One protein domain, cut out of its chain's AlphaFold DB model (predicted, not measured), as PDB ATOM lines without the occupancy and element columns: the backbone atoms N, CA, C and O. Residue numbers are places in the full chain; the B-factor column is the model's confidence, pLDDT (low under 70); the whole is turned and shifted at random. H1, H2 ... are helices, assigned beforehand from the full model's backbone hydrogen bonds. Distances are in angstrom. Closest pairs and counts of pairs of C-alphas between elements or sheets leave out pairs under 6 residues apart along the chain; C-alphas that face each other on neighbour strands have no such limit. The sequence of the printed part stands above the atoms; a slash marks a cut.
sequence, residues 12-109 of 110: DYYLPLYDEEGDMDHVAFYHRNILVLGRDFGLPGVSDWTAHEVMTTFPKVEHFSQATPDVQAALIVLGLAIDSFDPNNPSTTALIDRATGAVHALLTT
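This is residues 12 to 109 of the 110 residues of an uncharacterized protein of Arthrobacter alpinus (UniProt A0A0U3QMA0). Four helices follow one another across a flat domain, each touching the next along the chain. The two longest, H3 and H4, form a hairpin at one end; H2 crosses H3, H1 crosses H2, and residues 12 to 25, with no named element, lie at the far end beyond H1. Residues 86 to 91 stick out at the turn of the hairpin. The printed part has 98 residues with four named helices, H1 to H4 in chain order, and no named strand; the class is all helix. It is compact, with a radius of gyration of the C-alphas of 14.6 A, and spans 41 by 36 by 19 A.

H1, residues 26 to 37, touches H2, residues 48 to 57, with residues 26 to 30 alone; the closest C-alphas, of Tyr 30 and His 52, are 6.3 A apart. They run the same way at a steep tilt of 48 degrees. H2 touches H3, residues 69 to 83, at Thr 50 and Gly 79, their closest C-alphas, 5.8 A apart, at a steep tilt of 60 degrees, opposite ways. H3 and H4, residues 90 to 108, are a helical hairpin at a shallow tilt of 23 degrees, opposite ways; their closest C-alphas, of Leu 78 and Ala 99, are 5.0 A apart. H1 is apart from H3 and H4, and H2 from H4. In H1, H2, H3 and H4 every O i to N i+4 pair is within hydrogen-bond range.

H1 begins at C-alpha 26, (79.790, 36.018, 89.775), and is 16.3 A long; H2 is 14.3 A. H3 is 21.0 A long, and H4, 27.4 A, ends at C-alpha 108, (99.740, 15.242, 79.936).

The C-alphas farthest apart, of Glu 20 and Thr 109, are 46.6 A apart. The printed part has no cut. The link from H2 to H3 is long. Mean pLDDT of the printed part is 79.0; residues 12 to 18, 24, 26 to 42 and 62 are under 70.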
ATOM      1  N   ASP A  12      85.838  51.271  80.378       45.16
ATOM      2  CA  ASP A  12      85.503  51.524  81.786       45.16
ATOM      3  C   ASP A  12      84.283  50.670  82.192       45.16
ATOM      4  O   ASP A  12      83.151  51.145  82.302       45.16
ATOM      5  N   TYR A  13      84.493  49.367  82.390       51.75
ATOM      6  CA  TYR A  13      83.495  48.499  83.012       51.75
ATOM      7  C   TYR A  13      83.542  48.689  84.531       51.75
ATOM      8  O   TYR A  13      84.200  47.947  85.258       51.75
ATOM      9  N   TYR A  14      82.781  49.665  85.023       51.56
ATOM     10  CA  TYR A  14      82.298  49.658  86.404       51.56
ATOM     11  C   TYR A  14      81.170  48.618  86.516       51.56
ATOM     12  O   TYR A  14      79.996  48.952  86.633       51.56
ATOM     13  N   LEU A  15      81.521  47.335  86.404       55.09
ATOM     14  CA  LEU A  15      80.626  46.255  86.802       55.09
ATOM     15  C   LEU A  15      80.691  46.169  88.333       55.09
ATOM     16  O   LEU A  15      81.770  45.878  88.862       55.09
ATOM     17  N   PRO A  16      79.604  46.475  89.063       60.31
ATOM     18  CA  PRO A  16      79.583  46.256  90.499       60.31
ATOM     19  C   PRO A  16      79.828  44.762  90.750       60.31
ATOM     20  O   PRO A  16      79.066  43.915  90.309       60.31
ATOM     21  N   LEU A  17      80.951  44.439  91.399       62.50
ATOM     22  CA  LEU A  17      81.342  43.054  91.710       62.50
ATOM     23  C   LEU A  17      80.479  42.428  92.805       62.50
ATOM     24  O   LEU A  17      80.634  41.247  93.099       62.50
ATOM     25  N   TYR A  18      79.637  43.244  93.426       67.88
ATOM     26  CA  TYR A  18      78.715  42.860  94.467       67.88
ATOM     27  C   TYR A  18      77.354  43.449  94.123       67.88
ATOM     28  O   TYR A  18      77.291  44.595  93.661       67.88
ATOM     29  N   ASP A  19      76.297  42.676  94.317       71.50
ATOM     30  CA  ASP A  19      74.929  43.150  94.152       71.50
ATOM     31  C   ASP A  19      74.505  44.089  95.300       71.50
ATOM     32  O   ASP A  19      75.301  44.475  96.163       71.50
ATOM     33  N   GLU A  20      73.238  44.508  95.295       74.25
ATOM     34  CA  GLU A  20      72.685  45.406  96.319       74.25
ATOM     35  C   GLU A  20      72.662  44.778  97.727       74.25
ATOM     36  O   GLU A  20      72.556  45.504  98.719       74.25
ATOM     37  N   GLU A  21      72.796  43.455  97.822       78.31
ATOM     38  CA  GLU A  21      72.810  42.680  99.065       78.31
ATOM     39  C   GLU A  21      74.247  42.440  99.572       78.31
ATOM     40  O   GLU A  21      74.448  42.064 100.729       78.31
ATOM     41  N   GLY A  22      75.253  42.770  98.754       70.56
ATOM     42  CA  GLY A  22      76.671  42.592  99.061       70.56
ATOM     43  C   GLY A  22      77.206  41.211  98.683       70.56
ATOM     44  O   GLY A  22      78.357  40.906  99.014       70.56
ATOM     45  N   ASP A  23      76.410  40.404  97.984       70.94
ATOM     46  CA  ASP A  23      76.820  39.107  97.464       70.94
ATOM     47  C   ASP A  23      77.588  39.287  96.157       70.94
ATOM     48  O   ASP A  23      77.347  40.214  95.387       70.94
ATOM     49  N   MET A  24      78.582  38.427  95.919       68.44
ATOM     50  CA  MET A  24      79.435  38.544  94.740       68.44
ATOM     51  C   MET A  24      78.619  38.305  93.469       68.44
ATOM     52  O   MET A  24      78.110  37.207  93.245       68.44
ATOM     53  N   ASP A  25      78.590  39.297  92.581       70.50
ATOM     54  CA  ASP A  25      78.095  39.099  91.225       70.50
ATOM     55  C   ASP A  25      79.145  38.289  90.453       70.50
ATOM     56  O   ASP A  25      80.148  38.791  89.929       70.50
ATOM     57  N   HIS A  26      78.916  36.982  90.423       65.75
ATOM     58  CA  HIS A  26      79.790  36.018  89.775       65.75
ATOM     59  C   HIS A  26      79.941  36.266  88.266       65.75
ATOM     60  O   HIS A  26      80.997  35.962  87.706       65.75
ATOM     61  N   VAL A  27      78.943  36.869  87.613       65.50
ATOM     62  CA  VAL A  27      78.982  37.208  86.182       65.50
ATOM     63  C   VAL A  27      79.862  38.437  85.955       65.50
ATOM     64  O   VAL A  27      80.690  38.450  85.037       65.50
ATOM     65  N   ALA A  28      79.744  39.456  86.806       66.56
ATOM     66  CA  ALA A  28      80.625  40.624  86.803       66.56
ATOM     67  C   ALA A  28      82.089  40.243  87.089       66.56
ATOM     68  O   ALA A  28      83.010  40.689  86.394       66.56
ATOM     69  N   PHE A  29      82.310  39.379  88.084       68.12
ATOM     70  CA  PHE A  29      83.631  38.859  88.435       68.12
ATOM     71  C   PHE A  29      84.254  38.040  87.293       68.12
ATOM     72  O   PHE A  29      85.432  38.220  86.967       68.12
ATOM     73  N   TYR A  30      83.457  37.195  86.637       64.06
ATOM     74  CA  TYR A  30      83.864  36.419  85.467       64.06
ATOM     75  C   TYR A  30      84.310  37.306  84.301       64.06
ATOM     76  O   TYR A  30      85.440  37.174  83.821       64.06
ATOM     77  N   HIS A  31      83.463  38.253  83.888       65.25
ATOM     78  CA  HIS A  31      83.769  39.161  82.783       65.25
ATOM     79  C   HIS A  31      85.025  39.990  83.057       65.25
ATOM     80  O   HIS A  31      85.856  40.172  82.165       65.25
ATOM     81  N   ARG A  32      85.231  40.433  84.302       67.94
ATOM     82  CA  ARG A  32      86.465  41.123  84.689       67.94
ATOM     83  C   ARG A  32      87.698  40.231  84.519       67.94
ATOM     84  O   ARG A  32      88.716  40.712  84.030       67.94
ATOM     85  N   ASN A  33      87.628  38.954  84.891       64.25
ATOM     86  CA  ASN A  33      88.757  38.029  84.752       64.25
ATOM     87  C   ASN A  33      89.064  37.663  83.293       64.25
ATOM     88  O   ASN A  33      90.242  37.601  82.943       64.25
ATOM     89  N   ILE A  34      88.045  37.481  82.439       62.94
ATOM     90  CA  ILE A  34      88.216  37.374  80.972       62.94
ATOM     91  C   ILE A  34      89.062  38.538  80.474       62.94
ATOM     92  O   ILE A  34      90.088  38.351  79.818       62.94
ATOM     93  N   LEU A  35      88.607  39.744  80.816       62.81
ATOM     94  CA  LEU A  35      89.174  40.985  80.329       62.81
ATOM     95  C   LEU A  35      90.618  41.152  80.822       62.81
ATOM     96  O   LEU A  35      91.526  41.303  80.009       62.81
ATOM     97  N   VAL A  36      90.857  41.051  82.132       64.50
ATOM     98  CA  VAL A  36      92.191  41.225  82.739       64.50
ATOM     99  C   VAL A  36      93.208  40.218  82.206       64.50
ATOM    100  O   VAL A  36      94.367  40.574  82.002       64.50
ATOM    101  N   LEU A  37      92.799  38.969  81.982       60.59
ATOM    102  CA  LEU A  37      93.708  37.922  81.519       60.59
ATOM    103  C   LEU A  37      93.858  37.895  79.990       60.59
ATOM    104  O   LEU A  37      94.718  37.172  79.491       60.59
ATOM    105  N   GLY A  38      93.048  38.660  79.246       58.06
ATOM    106  CA  GLY A  38      93.032  38.646  77.780       58.06
ATOM    107  C   GLY A  38      92.662  37.277  77.200       58.06
ATOM    108  O   GLY A  38      93.089  36.937  76.096       58.06
ATOM    109  N   ARG A  39      91.924  36.463  77.962       60.25
ATOM    110  CA  ARG A  39      91.599  35.079  77.608       60.25
ATOM    111  C   ARG A  39      90.221  35.012  76.966       60.25
ATOM    112  O   ARG A  39      89.307  35.721  77.361       60.25
ATOM    113  N   ASP A  40      90.084  34.142  75.975       63.75
ATOM    114  CA  ASP A  40      88.808  33.855  75.319       63.75
ATOM    115  C   ASP A  40      88.117  32.768  76.149       63.75
ATOM    116  O   ASP A  40      88.358  31.573  75.942       63.75
ATOM    117  N   PHE A  41      87.400  33.181  77.201       64.44
ATOM    118  CA  PHE A  41      86.642  32.250  78.032       64.44
ATOM    119  C   PHE A  41      85.208  32.158  77.533       64.44
ATOM    120  O   PHE A  41      84.474  33.139  77.454       64.44
ATOM    121  N   GLY A  42      84.838  30.933  77.197       68.12
ATOM    122  CA  GLY A  42      83.505  30.543  76.795       68.12
ATOM    123  C   GLY A  42      83.544  29.062  76.468       68.12
ATOM    124  O   GLY A  42      84.245  28.645  75.547       68.12
ATOM    125  N   LEU A  43      82.824  28.262  77.247       79.44
ATOM    126  CA  LEU A  43      82.575  26.866  76.920       79.44
ATOM    127  C   LEU A  43      81.174  26.795  76.301       79.44
ATOM    128  O   LEU A  43      80.195  27.099  76.983       79.44
ATOM    129  N   PRO A  44      81.041  26.445  75.009       81.94
ATOM    130  CA  PRO A  44      79.739  26.398  74.359       81.94
ATOM    131  C   PRO A  44      78.749  25.503  75.114       81.94
ATOM    132  O   PRO A  44      79.009  24.320  75.320       81.94
ATOM    133  N   GLY A  45      77.600  26.071  75.488       82.62
ATOM    134  CA  GLY A  45      76.527  25.347  76.176       82.62
ATOM    135  C   GLY A  45      76.744  25.119  77.675       82.62
ATOM    136  O   GLY A  45      75.940  24.414  78.275       82.62
ATOM    137  N   VAL A  46      77.788  25.705  78.261       86.00
ATOM    138  CA  VAL A  46      78.092  25.672  79.698       86.00
ATOM    139  C   VAL A  46      77.850  27.063  80.284       86.00
ATOM    140  O   VAL A  46      78.050  28.064  79.592       86.00
ATOM    141  N   SER A  47      77.412  27.141  81.540       81.62
ATOM    142  CA  SER A  47      77.225  28.421  82.229       81.62
ATOM    143  C   SER A  47      78.537  29.205  82.344       81.62
ATOM    144  O   SER A  47      79.619  28.632  82.482       81.62
ATOM    145  N   ASP A  48      78.448  30.535  82.328       75.50
ATOM    146  CA  ASP A  48      79.614  31.422  82.425       75.50
ATOM    147  C   ASP A  48      80.425  31.187  83.709       75.50
ATOM    148  O   ASP A  48      81.657  31.161  83.680       75.50
ATOM    149  N   TRP A  49      79.738  30.943  84.830       78.69
ATOM    150  CA  TRP A  49      80.383  30.608  86.101       78.69
ATOM    151  C   TRP A  49      81.166  29.296  86.006       78.69
ATOM    152  O   TRP A  49      82.337  29.242  86.370       78.69
ATOM    153  N   THR A  50      80.575  28.245  85.447       82.81
ATOM    154  CA  THR A  50      81.279  26.970  85.309       82.81
ATOM    155  C   THR A  50      82.419  27.049  84.296       82.81
ATOM    156  O   THR A  50      83.491  26.484  84.516       82.81
ATOM    157  N   ALA A  51      82.230  27.779  83.194       82.56
ATOM    158  CA  ALA A  51      83.295  28.045  82.234       82.56
ATOM    159  C   ALA A  51      84.482  28.757  82.904       82.56
ATOM    160  O   ALA A  51      85.630  28.408  82.625       82.56
ATOM    161  N   HIS A  52      84.224  29.687  83.832       78.12
ATOM    162  CA  HIS A  52      85.258  30.285  84.674       78.12
ATOM    163  C   HIS A  52      86.021  29.232  85.477       78.12
ATOM    164  O   HIS A  52      87.237  29.126  85.331       78.12
ATOM    165  N   GLU A  53      85.308  28.448  86.287       80.75
ATOM    166  CA  GLU A  53      85.894  27.462  87.201       80.75
ATOM    167  C   GLU A  53      86.740  26.423  86.459       80.75
ATOM    168  O   GLU A  53      87.852  26.079  86.872       80.75
ATOM    169  N   VAL A  54      86.260  25.952  85.306       85.12
ATOM    170  CA  VAL A  54      87.021  25.026  84.462       85.12
ATOM    171  C   VAL A  54      88.315  25.682  83.977       85.12
ATOM    172  O   VAL A  54      89.397  25.103  84.094       85.12
ATOM    173  N   MET A  55      88.243  26.904  83.455       80.00
ATOM    174  CA  MET A  55      89.406  27.563  82.855       80.00
ATOM    175  C   MET A  55      90.418  28.086  83.890       80.00
ATOM    176  O   MET A  55      91.610  28.195  83.582       80.00
ATOM    177  N   THR A  56      89.991  28.374  85.124       77.81
ATOM    178  CA  THR A  56      90.894  28.670  86.251       77.81
ATOM    179  C   THR A  56      91.558  27.406  86.791       77.81
ATOM    180  O   THR A  56      92.738  27.450  87.144       77.81
ATOM    181  N   THR A  57      90.853  26.271  86.781       83.69
ATOM    182  CA  THR A  57      91.394  24.957  87.173       83.69
ATOM    183  C   THR A  57      92.445  24.445  86.185       83.69
ATOM    184  O   THR A  57      93.444  23.841  86.589       83.69
ATOM    185  N   PHE A  58      92.277  24.726  84.889       84.44
ATOM    186  CA  PHE A  58      93.199  24.308  83.826       84.44
ATOM    187  C   PHE A  58      93.926  25.495  83.171       84.44
ATOM    188  O   PHE A  58      93.813  25.706  81.962       84.44
ATOM    189  N   PRO A  59      94.777  26.239  83.906       77.06
ATOM    190  CA  PRO A  59      95.363  27.490  83.421       77.06
ATOM    191  C   PRO A  59      96.354  27.309  82.266       77.06
ATOM    192  O   PRO A  59      96.695  28.293  81.614       77.06
ATOM    193  N   LYS A  60      96.818  26.074  82.019       79.25
ATOM    194  CA  LYS A  60      97.657  25.708  80.865       79.25
ATOM    195  C   LYS A  60      96.908  25.815  79.537       79.25
ATOM    196  O   LYS A  60      97.545  25.880  78.492       79.25
ATOM    197  N   VAL A  61      95.577  25.807  79.577       78.94
ATOM    198  CA  VAL A  61      94.727  26.082  78.424       78.94
ATOM    199  C   VAL A  61      94.403  27.573  78.452       78.94
ATOM    200  O   VAL A  61      93.351  27.986  78.923       78.94
ATOM    201  N   GLU A  62      95.357  28.400  78.022       69.81
ATOM    202  CA  GLU A  62      95.216  29.865  78.080       69.81
ATOM    203  C   GLU A  62      94.054  30.368  77.215       69.81
ATOM    204  O   GLU A  62      93.324  31.268  77.624       69.81
ATOM    205  N   HIS A  63      93.841  29.739  76.057       75.12
ATOM    206  CA  HIS A  63      92.754  30.055  75.138       75.12
ATOM    207  C   HIS A  63      92.034  28.773  74.726       75.12
ATOM    208  O   HIS A  63      92.639  27.889  74.112       75.12
ATOM    209  N   PHE A  64      90.733  28.683  75.015       81.31
ATOM    210  CA  PHE A  64      89.914  27.533  74.620       81.31
ATOM    211  C   PHE A  64      89.976  27.297  73.103       81.31
ATOM    212  O   PHE A  64      90.223  26.180  72.649       81.31
ATOM    213  N   SER A  65      89.873  28.372  72.319       80.12
ATOM    214  CA  SER A  65      89.937  28.349  70.853       80.12
ATOM    215  C   SER A  65      91.267  27.839  70.279       80.12
ATOM    216  O   SER A  65      91.304  27.424  69.122       80.12
ATOM    217  N   GLN A  66      92.344  27.818  71.070       81.12
ATOM    218  CA  GLN A  66      93.663  27.321  70.656       81.12
ATOM    219  C   GLN A  66      93.953  25.893  71.138       81.12
ATOM    220  O   GLN A  66      94.954  25.299  70.733       81.12
ATOM    221  N   ALA A  67      93.105  25.334  72.001       85.44
ATOM    222  CA  ALA A  67      93.228  23.949  72.428       85.44
ATOM    223  C   ALA A  67      92.945  22.978  71.270       85.44
ATOM    224  O   ALA A  67      92.248  23.308  70.309       85.44
ATOM    225  N   THR A  68      93.469  21.752  71.359       91.00
ATOM    226  CA  THR A  68      93.118  20.703  70.393       91.00
ATOM    227  C   THR A  68      91.626  20.361  70.497       91.00
ATOM    228  O   THR A  68      91.053  20.507  71.579       91.00
ATOM    229  N   PRO A  69      90.986  19.860  69.423       91.19
ATOM    230  CA  PRO A  69      89.568  19.492  69.461       91.19
ATOM    231  C   PRO A  69      89.214  18.525  70.598       91.19
ATOM    232  O   PRO A  69      88.170  18.670  71.229       91.19
ATOM    233  N   ASP A  70      90.110  17.585  70.915       92.12
ATOM    234  CA  ASP A  70      89.906  16.626  72.004       92.12
ATOM    235  C   ASP A  70      89.920  17.306  73.378       92.12
ATOM    236  O   ASP A  70      89.078  17.016  74.228       92.12
ATOM    237  N   VAL A  71      90.841  18.255  73.594       91.62
ATOM    238  CA  VAL A  71      90.886  19.051  74.828       91.62
ATOM    239  C   VAL A  71      89.658  19.955  74.917       91.62
ATOM    240  O   VAL A  71      89.046  20.030  75.979       91.62
ATOM    241  N   GLN A  72      89.249  20.587  73.814       91.25
ATOM    242  CA  GLN A  72      88.036  21.409  73.773       91.25
ATOM    243  C   GLN A  72      86.795  20.599  74.168       91.25
ATOM    244  O   GLN A  72      86.038  21.010  75.047       91.25
ATOM    245  N   ALA A  73      86.612  19.423  73.567       92.88
ATOM    246  CA  ALA A  73      85.494  18.540  73.878       92.88
ATOM    247  C   ALA A  73      85.517  18.081  75.345       92.88
ATOM    248  O   ALA A  73      84.481  18.097  76.008       92.88
ATOM    249  N   ALA A  74      86.688  17.722  75.875       93.50
ATOM    250  CA  ALA A  74      86.823  17.296  77.265       93.50
ATOM    251  C   ALA A  74      86.506  18.422  78.265       93.50
ATOM    252  O   ALA A  74      85.846  18.169  79.273       93.50
ATOM    253  N   LEU A  75      86.917  19.662  77.973       91.88
ATOM    254  CA  LEU A  75      86.591  20.828  78.801       91.88
ATOM    255  C   LEU A  75      85.086  21.130  78.793       91.88
ATOM    256  O   LEU A  75      84.524  21.391  79.853       91.88
ATOM    257  N   ILE A  76      84.416  21.025  77.638       92.38
ATOM    258  CA  ILE A  76      82.950  21.168  77.555       92.38
ATOM    259  C   ILE A  76      82.257  20.078  78.381       92.38
ATOM    260  O   ILE A  76      81.346  20.381  79.147       92.38
ATOM    261  N   VAL A  77      82.689  18.816  78.267       94.06
ATOM    262  CA  VAL A  77      82.113  17.701  79.042       94.06
ATOM    263  C   VAL A  77      82.272  17.925  80.544       94.06
ATOM    264  O   VAL A  77      81.331  17.677  81.295       94.06
ATOM    265  N   LEU A  78      83.434  18.413  80.983       93.56
ATOM    266  CA  LEU A  78      83.648  18.783  82.379       93.56
ATOM    267  C   LEU A  78      82.709  19.914  82.810       93.56
ATOM    268  O   LEU A  78      82.072  19.800  83.856       93.56
ATOM    269  N   GLY A  79      82.583  20.963  81.997       90.31
ATOM    270  CA  GLY A  79      81.683  22.072  82.288       90.31
ATOM    271  C   GLY A  79      80.227  21.621  82.426       90.31
ATOM    272  O   GLY A  79      79.578  21.902  83.426       90.31
ATOM    273  N   LEU A  80      79.729  20.808  81.496       92.06
ATOM    274  CA  LEU A  80      78.371  20.262  81.585       92.06
ATOM    275  C   LEU A  80      78.174  19.368  82.820       92.06
ATOM    276  O   LEU A  80      77.100  19.377  83.417       92.06
ATOM    277  N   ALA A  81      79.198  18.607  83.222       91.31
ATOM    278  CA  ALA A  81      79.134  17.787  84.430       91.31
ATOM    279  C   ALA A  81      79.003  18.649  85.696       91.31
ATOM    280  O   ALA A  81      78.192  18.318  86.561       91.31
ATOM    281  N   ILE A  82      79.745  19.758  85.776       88.50
ATOM    282  CA  ILE A  82      79.673  20.715  86.890       88.50
ATOM    283  C   ILE A  82      78.322  21.445  86.903       88.50
ATOM    284  O   ILE A  82      77.701  21.520  87.956       88.50
ATOM    285  N   ASP A  83      77.813  21.897  85.751       87.50
ATOM    286  CA  ASP A  83      76.479  22.522  85.663       87.50
ATOM    287  C   ASP A  83      75.358  21.571  86.106       87.50
ATOM    288  O   ASP A  83      74.340  21.994  86.652       87.50
ATOM    289  N   SER A  84      75.540  20.269  85.875       87.44
ATOM    290  CA  SER A  84      74.596  19.227  86.290       87.44
ATOM    291  C   SER A  84      74.794  18.734  87.728       87.44
ATOM    292  O   SER A  84      74.142  17.766  88.128       87.44
ATOM    293  N   PHE A  85      75.711  19.336  88.493       88.88
ATOM    294  CA  PHE A  85      76.043  18.885  89.840       88.88
ATOM    295  C   PHE A  85      74.837  18.961  90.781       88.88
ATOM    296  O   PHE A  85      74.261  20.026  90.996       88.88
ATOM    297  N   ASP A  86      74.508  17.831  91.408       84.75
ATOM    298  CA  ASP A  86      73.535  17.754  92.494       84.75
ATOM    299  C   ASP A  86      74.213  17.143  93.733       84.75
ATOM    300  O   ASP A  86      74.589  15.967  93.709       84.75
ATOM    301  N   PRO A  87      74.359  17.890  94.843       79.69
ATOM    302  CA  PRO A  87      75.035  17.401  96.046       79.69
ATOM    303  C   PRO A  87      74.334  16.204  96.702       79.69
ATOM    304  O   PRO A  87      74.955  15.483  97.482       79.69
ATOM    305  N   ASN A  88      73.058  15.963  96.390       88.75
ATOM    306  CA  ASN A  88      72.308  14.814  96.900       88.75
ATOM    307  C   ASN A  88      72.450  13.574  96.009       88.75
ATOM    308  O   ASN A  88      71.969  12.496  96.370       88.75
ATOM    309  N   ASN A  89      73.116  13.703  94.859       83.62
ATOM    310  CA  ASN A  89      73.319  12.626  93.910       83.62
ATOM    311  C   ASN A  89      74.819  12.318  93.742       83.62
ATOM    312  O   ASN A  89      75.496  12.919  92.912       83.62
ATOM    313  N   PRO A  90      75.367  11.304  94.434       82.69
ATOM    314  CA  PRO A  90      76.795  10.986  94.350       82.69
ATOM    315  C   PRO A  90      77.268  10.590  92.938       82.69
ATOM    316  O   PRO A  90      78.467  10.614  92.662       82.69
ATOM    317  N   SER A  91      76.352  10.240  92.024       82.19
ATOM    318  CA  SER A  91      76.716   9.949  90.634       82.19
ATOM    319  C   SER A  91      77.183  11.187  89.862       82.19
ATOM    320  O   SER A  91      78.034  11.043  88.984       82.19
ATOM    321  N   THR A  92      76.720  12.396  90.207       81.44
ATOM    322  CA  THR A  92      77.177  13.630  89.547       81.44
ATOM    323  C   THR A  92      78.603  13.984  89.960       81.44
ATOM    324  O   THR A  92      79.393  14.390  89.113       81.44
ATOM    325  N   THR A  93      78.995  13.713  91.209       87.00
ATOM    326  CA  THR A  93      80.395  13.844  91.656       87.00
ATOM    327  C   THR A  93      81.322  12.913  90.875       87.00
ATOM    328  O   THR A  93      82.343  13.347  90.351       87.00
ATOM    329  N   ALA A  94      80.937  11.643  90.707       88.06
ATOM    330  CA  ALA A  94      81.737  10.682  89.946       88.06
ATOM    331  C   ALA A  94      81.888  11.070  88.459       88.06
ATOM    332  O   ALA A  94      82.909  10.763  87.836       88.06
ATOM    333  N   LEU A  95      80.885  11.743  87.880       88.81
ATOM    334  CA  LEU A  95      80.966  12.290  86.523       88.81
ATOM    335  C   LEU A  95      81.984  13.431  86.435       88.81
ATOM    336  O   LEU A  95      82.798  13.429  85.510       88.81
ATOM    337  N   ILE A  96      81.979  14.351  87.405       89.94
ATOM    338  CA  ILE A  96      82.950  15.452  87.489       89.94
ATOM    339  C   ILE A  96      84.370  14.902  87.641       89.94
ATOM    340  O   ILE A  96      85.258  15.293  86.882       89.94
ATOM    341  N   ASP A  97      84.584  13.942  88.543       90.88
ATOM    342  CA  ASP A  97      85.899  13.326  88.767       90.88
ATOM    343  C   ASP A  97      86.430  12.657  87.492       90.88
ATOM    344  O   ASP A  97      87.586  12.843  87.095       90.88
ATOM    345  N   ARG A  98      85.566  11.908  86.796       92.44
ATOM    346  CA  ARG A  98      85.922  11.249  85.535       92.44
ATOM    347  C   ARG A  98      86.251  12.260  84.437       92.44
ATOM    348  O   ARG A  98      87.232  12.064  83.718       92.44
ATOM    349  N   ALA A  99      85.446  13.311  84.290       91.69
ATOM    350  CA  ALA A  99      85.670  14.354  83.290       91.69
ATOM    351  C   ALA A  99      86.972  15.125  83.569       91.69
ATOM    352  O   ALA A  99      87.778  15.327  82.661       91.69
ATOM    353  N   THR A 100      87.239  15.439  84.837       92.75
ATOM    354  CA  THR A 100      88.481  16.082  85.299       92.75
ATOM    355  C   THR A 100      89.702  15.226  84.957       92.75
ATOM    356  O   THR A 100      90.677  15.716  84.379       92.75
ATOM    357  N   GLY A 101      89.638  13.919  85.234       92.00
ATOM    358  CA  GLY A 101      90.698  12.975  84.880       92.00
ATOM    359  C   GLY A 101      90.959  12.895  83.372       92.00
ATOM    360  O   GLY A 101      92.116  12.827  82.955       92.00
ATOM    361  N   ALA A 102      89.909  12.958  82.546       92.56
ATOM    362  CA  ALA A 102      90.040  12.949  81.089       92.56
ATOM    363  C   ALA A 102      90.771  14.196  80.562       92.56
ATOM    364  O   ALA A 102      91.679  14.065  79.738       92.56
ATOM    365  N   VAL A 103      90.444  15.389  81.078       92.06
ATOM    366  CA  VAL A 103      91.159  16.629  80.729       92.06
ATOM    367  C   VAL A 103      92.636  16.523  81.126       92.06
ATOM    368  O   VAL A 103      93.517  16.798  80.311       92.06
ATOM    369  N   HIS A 104      92.938  16.055  82.342       92.50
ATOM    370  CA  HIS A 104      94.325  15.869  82.784       92.50
ATOM    371  C   HIS A 104      95.107  14.880  81.919       92.50
ATOM    372  O   HIS A 104      96.268  15.145  81.597       92.50
ATOM    373  N   ALA A 105      94.495  13.762  81.529       92.38
ATOM    374  CA  ALA A 105      95.128  12.795  80.640       92.38
ATOM    375  C   ALA A 105      95.505  13.455  79.306       92.38
ATOM    376  O   ALA A 105      96.666  13.420  78.902       92.38
ATOM    377  N   LEU A 106      94.568  14.161  78.669       91.81
ATOM    378  CA  LEU A 106      94.814  14.834  77.391       91.81
ATOM    379  C   LEU A 106      95.906  15.906  77.485       91.81
ATOM    380  O   LEU A 106      96.747  16.001  76.598       91.81
ATOM    381  N   LEU A 107      95.957  16.668  78.579       87.12
ATOM    382  CA  LEU A 107      96.979  17.703  78.783       87.12
ATOM    383  C   LEU A 107      98.365  17.158  79.164       87.12
ATOM    384  O   LEU A 107      99.343  17.909  79.155       87.12
ATOM    385  N   THR A 108      98.469  15.884  79.550       85.94
ATOM    386  CA  THR A 108      99.740  15.242  79.936       85.94
ATOM    387  C   THR A 108     100.292  14.303  78.871       85.94
ATOM    388  O   THR A 108     101.480  13.979  78.915       85.94
ATOM    389  N   THR A 109      99.474  13.911  77.892       70.81
ATOM    390  CA  THR A 109      99.920  13.105  76.755       70.81
ATOM    391  C   THR A 109     100.631  14.028  75.758       70.81
ATOM    392  O   THR A 109     100.002  14.894  75.158       70.81
TER     393      THR A 109